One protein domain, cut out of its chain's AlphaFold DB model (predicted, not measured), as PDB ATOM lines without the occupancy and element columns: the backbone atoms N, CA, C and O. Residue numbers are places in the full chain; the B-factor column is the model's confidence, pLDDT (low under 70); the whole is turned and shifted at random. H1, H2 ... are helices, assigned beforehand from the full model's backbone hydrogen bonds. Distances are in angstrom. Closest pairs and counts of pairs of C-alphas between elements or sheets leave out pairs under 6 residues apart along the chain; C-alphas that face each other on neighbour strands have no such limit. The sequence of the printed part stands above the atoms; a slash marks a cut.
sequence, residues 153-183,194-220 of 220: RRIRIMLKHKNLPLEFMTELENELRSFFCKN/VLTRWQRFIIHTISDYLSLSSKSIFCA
ATOM      1  N   ARG A 153     -45.649 -62.988  12.815       76.81
ATOM      2  CA  ARG A 153     -46.865 -63.378  12.067       76.81
ATOM      3  C   ARG A 153     -47.751 -62.174  11.722       76.81
ATOM      4  O   ARG A 153     -48.339 -62.155  10.645       76.81
ATOM      5  N   ARG A 154     -47.830 -61.181  12.612       73.06
ATOM      6  CA  ARG A 154     -48.590 -59.935  12.416       73.06
ATOM      7  C   ARG A 154     -48.020 -59.087  11.273       73.06
ATOM      8  O   ARG A 154     -48.779 -58.720  10.382       73.06
ATOM      9  N   ILE A 155     -46.698 -58.908  11.220       77.44
ATOM     10  CA  ILE A 155     -45.988 -58.196  10.142       77.44
ATOM     11  C   ILE A 155     -46.244 -58.885   8.798       77.44
ATOM     12  O   ILE A 155     -46.601 -58.234   7.820       77.44
ATOM     13  N   ARG A 156     -46.175 -60.221   8.756       80.50
ATOM     14  CA  ARG A 156     -46.471 -60.982   7.530       80.50
ATOM     15  C   ARG A 156     -47.914 -60.822   7.049       80.50
ATOM     16  O   ARG A 156     -48.150 -60.798   5.847       80.50
ATOM     17  N   ILE A 157     -48.883 -60.767   7.965       77.25
ATOM     18  CA  ILE A 157     -50.298 -60.543   7.622       77.25
ATOM     19  C   ILE A 157     -50.499 -59.111   7.113       77.25
ATOM     20  O   ILE A 157     -51.207 -58.918   6.130       77.25
ATOM     21  N   MET A 158     -49.840 -58.134   7.742       78.88
ATOM     22  CA  MET A 158     -49.874 -56.732   7.338       78.88
ATOM     23  C   MET A 158     -49.334 -56.552   5.914       78.88
ATOM     24  O   MET A 158     -50.050 -56.034   5.067       78.88
ATOM     25  N   LEU A 159     -48.135 -57.070   5.620       75.38
ATOM     26  CA  LEU A 159     -47.484 -56.963   4.304       75.38
ATOM     27  C   LEU A 159     -48.274 -57.620   3.158       75.38
ATOM     28  O   LEU A 159     -48.080 -57.272   2.000       75.38
ATOM     29  N   LYS A 160     -49.177 -58.560   3.462       78.75
ATOM     30  CA  LYS A 160     -50.060 -59.200   2.469       78.75
ATOM     31  C   LYS A 160     -51.310 -58.375   2.142       78.75
ATOM     32  O   LYS A 160     -52.095 -58.779   1.283       78.75
ATOM     33  N   HIS A 161     -51.543 -57.264   2.836       75.44
ATOM     34  CA  HIS A 161     -52.731 -56.442   2.645       75.44
ATOM     35  C   HIS A 161     -52.586 -55.545   1.405       75.44
ATOM     36  O   HIS A 161     -51.576 -54.870   1.238       75.44
ATOM     37  N   LYS A 162     -53.608 -55.518   0.536       69.12
ATOM     38  CA  LYS A 162     -53.566 -54.821  -0.771       69.12
ATOM     39  C   LYS A 162     -53.368 -53.306  -0.658       69.12
ATOM     40  O   LYS A 162     -52.774 -52.703  -1.540       69.12
ATOM     41  N   ASN A 163     -53.861 -52.720   0.430       72.94
ATOM     42  CA  ASN A 163     -53.720 -51.302   0.732       72.94
ATOM     43  C   ASN A 163     -52.853 -51.190   1.980       72.94
ATOM     44  O   ASN A 163     -53.352 -51.363   3.098       72.94
ATOM     45  N   LEU A 164     -51.557 -50.975   1.770       76.94
ATOM     46  CA  LEU A 164     -50.595 -50.744   2.835       76.94
ATOM     47  C   LEU A 164     -50.416 -49.225   2.976       76.94
ATOM     48  O   LEU A 164     -49.890 -48.604   2.053       76.94
ATOM     49  N   PRO A 165     -50.879 -48.601   4.072       82.31
ATOM     50  CA  PRO A 165     -50.709 -47.167   4.274       82.31
ATOM     51  C   PRO A 165     -49.252 -46.885   4.671       82.31
ATOM     52  O   PRO A 165     -48.937 -46.749   5.849       82.31
ATOM     53  N   LEU A 166     -48.360 -46.884   3.676       82.19
ATOM     54  CA  LEU A 166     -46.909 -46.800   3.862       82.19
ATOM     55  C   LEU A 166     -46.505 -45.529   4.613       82.19
ATOM     56  O   LEU A 166     -45.771 -45.610   5.586       82.19
ATOM     57  N   GLU A 167     -47.071 -44.397   4.203       85.19
ATOM     58  CA  GLU A 167     -46.842 -43.078   4.798       85.19
ATOM     59  C   GLU A 167     -47.144 -43.073   6.300       85.19
ATOM     60  O   GLU A 167     -46.270 -42.775   7.108       85.19
ATOM     61  N   PHE A 168     -48.324 -43.564   6.686       84.81
ATOM     62  CA  PHE A 168     -48.720 -43.693   8.090       84.81
ATOM     63  C   PHE A 168     -47.776 -44.598   8.896       84.81
ATOM     64  O   PHE A 168     -47.487 -44.323  10.058       84.81
ATOM     65  N   MET A 169     -47.283 -45.692   8.304       86.50
ATOM     66  CA  MET A 169     -46.330 -46.572   8.989       86.50
ATOM     67  C   MET A 169     -44.980 -45.888   9.203       86.50
ATOM     68  O   MET A 169     -44.404 -46.018  10.279       86.50
ATOM     69  N   THR A 170     -44.483 -45.167   8.197       88.12
ATOM     70  CA  THR A 170     -43.208 -44.448   8.273       88.12
ATOM     71  C   THR A 170     -43.273 -43.309   9.286       88.12
ATOM     72  O   THR A 170     -42.345 -43.139  10.075       88.12
ATOM     73  N   GLU A 171     -44.377 -42.562   9.315       89.44
ATOM     74  CA  GLU A 171     -44.623 -41.526  10.321       89.44
ATOM     75  C   GLU A 171     -44.629 -42.106  11.736       89.44
ATOM     76  O   GLU A 171     -43.884 -41.628  12.591       89.44
ATOM     77  N   LEU A 172     -45.388 -43.182  11.967       88.12
ATOM     78  CA  LEU A 172     -45.445 -43.852  13.268       88.12
ATOM     79  C   LEU A 172     -44.093 -44.420  13.703       88.12
ATOM     80  O   LEU A 172     -43.722 -44.313  14.869       88.12
ATOM     81  N   GLU A 173     -43.353 -45.050  12.791       90.56
ATOM     82  CA  GLU A 173     -42.027 -45.580  13.101       90.56
ATOM     83  C   GLU A 173     -41.079 -44.455  13.530       90.56
ATOM     84  O   GLU A 173     -40.393 -44.575  14.548       90.56
ATOM     85  N   ASN A 174     -41.064 -43.351  12.781       88.94
ATOM     86  CA  ASN A 174     -40.244 -42.188  13.095       88.94
ATOM     87  C   ASN A 174     -40.659 -41.539  14.416       88.94
ATOM     88  O   ASN A 174     -39.789 -41.160  15.200       88.94
ATOM     89  N   GLU A 175     -41.958 -41.442  14.692       88.69
ATOM     90  CA  GLU A 175     -42.486 -40.913  15.948       88.69
ATOM     91  C   GLU A 175     -42.032 -41.763  17.142       88.69
ATOM     92  O   GLU A 175     -41.433 -41.234  18.081       88.69
ATOM     93  N   LEU A 176     -42.228 -43.086  17.073       87.06
ATOM     94  CA  LEU A 176     -41.813 -44.020  18.121       87.06
ATOM     95  C   LEU A 176     -40.295 -43.971  18.327       87.06
ATOM     96  O   LEU A 176     -39.831 -43.793  19.452       87.06
ATOM     97  N   ARG A 177     -39.500 -44.055  17.253       86.56
ATOM     98  CA  ARG A 177     -38.035 -43.946  17.345       86.56
ATOM     99  C   ARG A 177     -37.612 -42.613  17.957       86.56
ATOM    100  O   ARG A 177     -36.771 -42.599  18.850       86.56
ATOM    101  N   SER A 178     -38.201 -41.498  17.525       86.88
ATOM    102  CA  SER A 178     -37.874 -40.176  18.067       86.88
ATOM    103  C   SER A 178     -38.196 -40.088  19.557       86.88
ATOM    104  O   SER A 178     -37.368 -39.606  20.328       86.88
ATOM    105  N   PHE A 179     -39.357 -40.592  19.974       85.75
ATOM    106  CA  PHE A 179     -39.792 -40.591  21.367       85.75
ATOM    107  C   PHE A 179     -38.870 -41.437  22.255       85.75
ATOM    108  O   PHE A 179     -38.361 -40.940  23.259       85.75
ATOM    109  N   PHE A 180     -38.602 -42.687  21.868       84.12
ATOM    110  CA  PHE A 180     -37.790 -43.614  22.663       84.12
ATOM    111  C   PHE A 180     -36.284 -43.314  22.616       84.12
ATOM    112  O   PHE A 180     -35.574 -43.675  23.547       84.12
ATOM    113  N   CYS A 181     -35.780 -42.635  21.579       81.31
ATOM    114  CA  CYS A 181     -34.382 -42.193  21.536       81.31
ATOM    115  C   CYS A 181     -34.138 -40.882  22.297       81.31
ATOM    116  O   CYS A 181     -33.034 -40.677  22.797       81.31
ATOM    117  N   LYS A 182     -35.125 -39.978  22.366       78.94
ATOM    118  CA  LYS A 182     -34.988 -38.690  23.072       78.94
ATOM    119  C   LYS A 182     -35.253 -38.805  24.570       78.94
ATOM    120  O   LYS A 182     -34.673 -38.045  25.340       78.94
ATOM    121  N   ASN A 183     -36.117 -39.731  24.977       69.56
ATOM    122  CA  ASN A 183     -36.499 -39.905  26.370       69.56
ATOM    123  C   ASN A 183     -35.706 -41.051  27.010       69.56
ATOM    124  O   ASN A 183     -35.744 -42.189  26.554       69.56
ATOM    125  N   VAL A 194     -57.936 -42.075  20.160       67.44
ATOM    126  CA  VAL A 194     -58.853 -43.115  19.633       67.44
ATOM    127  C   VAL A 194     -58.533 -43.547  18.191       67.44
ATOM    128  O   VAL A 194     -58.797 -42.830  17.230       67.44
ATOM    129  N   LEU A 195     -58.026 -44.774  18.046       79.06
ATOM    130  CA  LEU A 195     -57.657 -45.363  16.756       79.06
ATOM    131  C   LEU A 195     -58.696 -46.347  16.229       79.06
ATOM    132  O   LEU A 195     -59.311 -47.111  16.983       79.06
ATOM    133  N   THR A 196     -58.792 -46.424  14.903       83.38
ATOM    134  CA  THR A 196     -59.512 -47.506  14.221       83.38
ATOM    135  C   THR A 196     -58.858 -48.868  14.491       83.38
ATOM    136  O   THR A 196     -57.668 -48.971  14.802       83.38
ATOM    137  N   ARG A 197     -59.620 -49.960  14.316       84.75
ATOM    138  CA  ARG A 197     -59.112 -51.342  14.460       84.75
ATOM    139  C   ARG A 197     -57.846 -51.586  13.628       84.75
ATOM    140  O   ARG A 197     -56.937 -52.269  14.090       84.75
ATOM    141  N   TRP A 198     -57.804 -51.042  12.415       84.25
ATOM    142  CA  TRP A 198     -56.679 -51.203  11.497       84.25
ATOM    143  C   TRP A 198     -55.438 -50.433  11.956       84.25
ATOM    144  O   TRP A 198     -54.362 -51.013  12.043       84.25
ATOM    145  N   GLN A 199     -55.592 -49.168  12.350       85.94
ATOM    146  CA  GLN A 199     -54.487 -48.374  12.898       85.94
ATOM    147  C   GLN A 199     -53.918 -49.003  14.175       85.94
ATOM    148  O   GLN A 199     -52.705 -49.097  14.332       85.94
ATOM    149  N   ARG A 200     -54.783 -49.531  15.051       87.12
ATOM    150  CA  ARG A 200     -54.358 -50.267  16.250       87.12
ATOM    151  C   ARG A 200     -53.534 -51.507  15.893       87.12
ATOM    152  O   ARG A 200     -52.509 -51.763  16.514       87.12
ATOM    153  N   PHE A 201     -53.958 -52.263  14.881       86.12
ATOM    154  CA  PHE A 201     -53.197 -53.405  14.375       86.12
ATOM    155  C   PHE A 201     -51.821 -52.993  13.831       86.12
ATOM    156  O   PHE A 201     -50.831 -53.658  14.139       86.12
ATOM    157  N   ILE A 202     -51.743 -51.890  13.080       86.75
ATOM    158  CA  ILE A 202     -50.480 -51.350  12.556       86.75
ATOM    159  C   ILE A 202     -49.534 -50.976  13.697       86.75
ATOM    160  O   ILE A 202     -48.394 -51.428  13.705       86.75
ATOM    161  N   ILE A 203     -50.004 -50.236  14.700       88.06
ATOM    162  CA  ILE A 203     -49.164 -49.820  15.833       88.06
ATOM    163  C   ILE A 203     -48.636 -51.018  16.610       88.06
ATOM    164  O   ILE A 203     -47.449 -51.053  16.924       88.06
ATOM    165  N   HIS A 204     -49.476 -52.019  16.887       86.62
ATOM    166  CA  HIS A 204     -49.012 -53.254  17.523       86.62
ATOM    167  C   HIS A 204     -47.935 -53.941  16.680       86.62
ATOM    168  O   HIS A 204     -46.935 -54.412  17.208       86.62
ATOM    169  N   THR A 205     -48.115 -53.957  15.362       87.50
ATOM    170  CA  THR A 205     -47.183 -54.590  14.427       87.50
ATOM    171  C   THR A 205     -45.838 -53.857  14.359       87.50
ATOM    172  O   THR A 205     -44.797 -54.510  14.380       87.50
ATOM    173  N   ILE A 206     -45.844 -52.520  14.325       87.44
ATOM    174  CA  ILE A 206     -44.631 -51.685  14.325       87.44
ATOM    175  C   ILE A 206     -43.940 -51.734  15.692       87.44
ATOM    176  O   ILE A 206     -42.720 -51.849  15.757       87.44
ATOM    177  N   SER A 207     -44.701 -51.725  16.788       88.25
ATOM    178  CA  SER A 207     -44.149 -51.885  18.140       88.25
ATOM    179  C   SER A 207     -43.430 -53.227  18.281       88.25
ATOM    180  O   SER A 207     -42.282 -53.260  18.709       88.25
ATOM    181  N   ASP A 208     -44.060 -54.320  17.828       84.19
ATOM    182  CA  ASP A 208     -43.451 -55.654  17.812       84.19
ATOM    183  C   ASP A 208     -42.184 -55.693  16.929       84.19
ATOM    184  O   ASP A 208     -41.237 -56.411  17.246       84.19
ATOM    185  N   TYR A 209     -42.143 -54.935  15.825       85.75
ATOM    186  CA  TYR A 209     -40.958 -54.804  14.962       85.75
ATOM    187  C   TYR A 209     -39.811 -54.047  15.651       85.75
ATOM    188  O   TYR A 209     -38.656 -54.452  15.553       85.75
ATOM    189  N   LEU A 210     -40.130 -52.994  16.405       84.88
ATOM    190  CA  LEU A 210     -39.173 -52.193  17.173       84.88
ATOM    191  C   LEU A 210     -38.802 -52.821  18.530       84.88
ATOM    192  O   LEU A 210     -38.095 -52.196  19.314       84.88
ATOM    193  N   SER A 211     -39.246 -54.053  18.811       85.19
ATOM    194  CA  SER A 211     -39.053 -54.741  20.101       85.19
ATOM    195  C   SER A 211     -39.654 -54.001  21.307       85.19
ATOM    196  O   SER A 211     -39.146 -54.092  22.423       85.19
ATOM    197  N   LEU A 212     -40.754 -53.276  21.091       84.31
ATOM    198  CA  LEU A 212     -41.500 -52.541  22.111       84.31
ATOM    199  C   LEU A 212     -42.725 -53.337  22.582       84.31
ATOM    200  O   LEU A 212     -43.406 -53.998  21.798       84.31
ATOM    201  N   SER A 213     -43.067 -53.219  23.866       84.44
ATOM    202  CA  SER A 213     -44.305 -53.787  24.406       84.44
ATOM    203  C   SER A 213     -45.489 -52.863  24.137       84.44
ATOM    204  O   SER A 213     -45.472 -51.707  24.551       84.44
ATOM    205  N   SER A 214     -46.550 -53.378  23.518       87.62
ATOM    206  CA  SER A 214     -47.759 -52.606  23.219       87.62
ATOM    207  C   SER A 214     -48.994 -53.206  23.901       87.62
ATOM    208  O   SER A 214     -49.192 -54.422  23.911       87.62
ATOM    209  N   LYS A 215     -49.850 -52.352  24.472       86.06
ATOM    210  CA  LYS A 215     -51.129 -52.734  25.097       86.06
ATOM    211  C   LYS A 215     -52.237 -51.834  24.562       86.06
ATOM    212  O   LYS A 215     -52.023 -50.644  24.375       86.06
ATOM    213  N   SER A 216     -53.415 -52.400  24.306       84.62
ATOM    214  CA  SER A 216     -54.608 -51.609  23.990       84.62
ATOM    215  C   SER A 216     -55.548 -51.616  25.185       84.62
ATOM    216  O   SER A 216     -55.954 -52.676  25.658       84.62
ATOM    217  N   ILE A 217     -55.865 -50.426  25.687       80.81
ATOM    218  CA  ILE A 217     -56.805 -50.225  26.787       80.81
ATOM    219  C   ILE A 217     -58.113 -49.738  26.167       80.81
ATOM    220  O   ILE A 217     -58.124 -48.804  25.364       80.81
ATOM    221  N   PHE A 218     -59.210 -50.418  26.484       75.19
ATOM    222  CA  PHE A 218     -60.553 -49.961  26.144       75.19
ATOM    223  C   PHE A 218     -61.045 -49.109  27.316       75.19
ATOM    224  O   PHE A 218     -61.252 -49.647  28.401       75.19
ATOM    225  N   CYS A 219     -61.203 -47.800  27.119       57.78
ATOM    226  CA  CYS A 219     -61.982 -46.991  28.055       57.78
ATOM    227  C   CYS A 219     -63.462 -47.217  27.731       57.78
ATOM    228  O   CYS A 219     -63.884 -46.948  26.602       57.78
ATOM    229  N   ALA A 220     -64.189 -47.797  28.685       45.56
ATOM    230  CA  ALA A 220     -65.643 -47.927  28.672       45.56
ATOM    231  C   ALA A 220     -66.282 -46.680  29.289       45.56
ATOM    232  O   ALA A 220     -65.662 -46.122  30.224       45.56
TER     233      ALA A 220
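What this domain is: This is residues 153 to 183 and 194 to 220 of the 220 residues of the protein "R3H-assoc domain-containing protein" of Thelazia callipaeda (UniProt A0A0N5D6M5). Three helices make a steeply crossed group: H3 is in the middle, with short H1 packed on it and one stretch of long H2 packed on it too. After H3 the tail, residues 210 to 220, folds back with no named element. The 58 printed residues hold H1, H2 and H3 in that order, all helix with no named strand. The whole is only just compact, close to loose, with a radius of gyration of the C-alphas of 11.9 A and spans of 35 by 30 by 20 A.

Where its parts are: Find C-alpha 153 at (-46.865, -63.378, 12.067); from there H1 runs to residue 159, 10.1 A. H2, residues 166 to 182, is 24.0 A long. H3, residues 197 to 209, spans 18.5 A and ends at C-alpha 209 at (-40.958, -54.804, 14.962).

How they stand to each other: Look at Ile 155 and Thr 205, whose C-alphas, 5.7 A apart, are the closest of H1 and H3; these touch at a steep tilt of 65 degrees, opposite ways. H2 touches H3 with residues 169 to 173 alone, at a steep tilt of 51 degrees, the same way; the closest C-alphas, of Glu 173 and Ile 206, are 6.7 A apart. H1 and H2 are apart. In H1, H2 and H3 every O i to N i+4 pair is within hydrogen-bond range.

The domain as a whole: The C-alphas of Lys 162 and Asn 183, the farthest apart, are 35.4 A apart. Residues 184 to 193 are not printed; C-alphas 183 and 194 are 23.6 A apart across this cut. H1 to H2 is a short link. Look for pLDDT under 70 at residues 162, 183, 194 and 219 to 220.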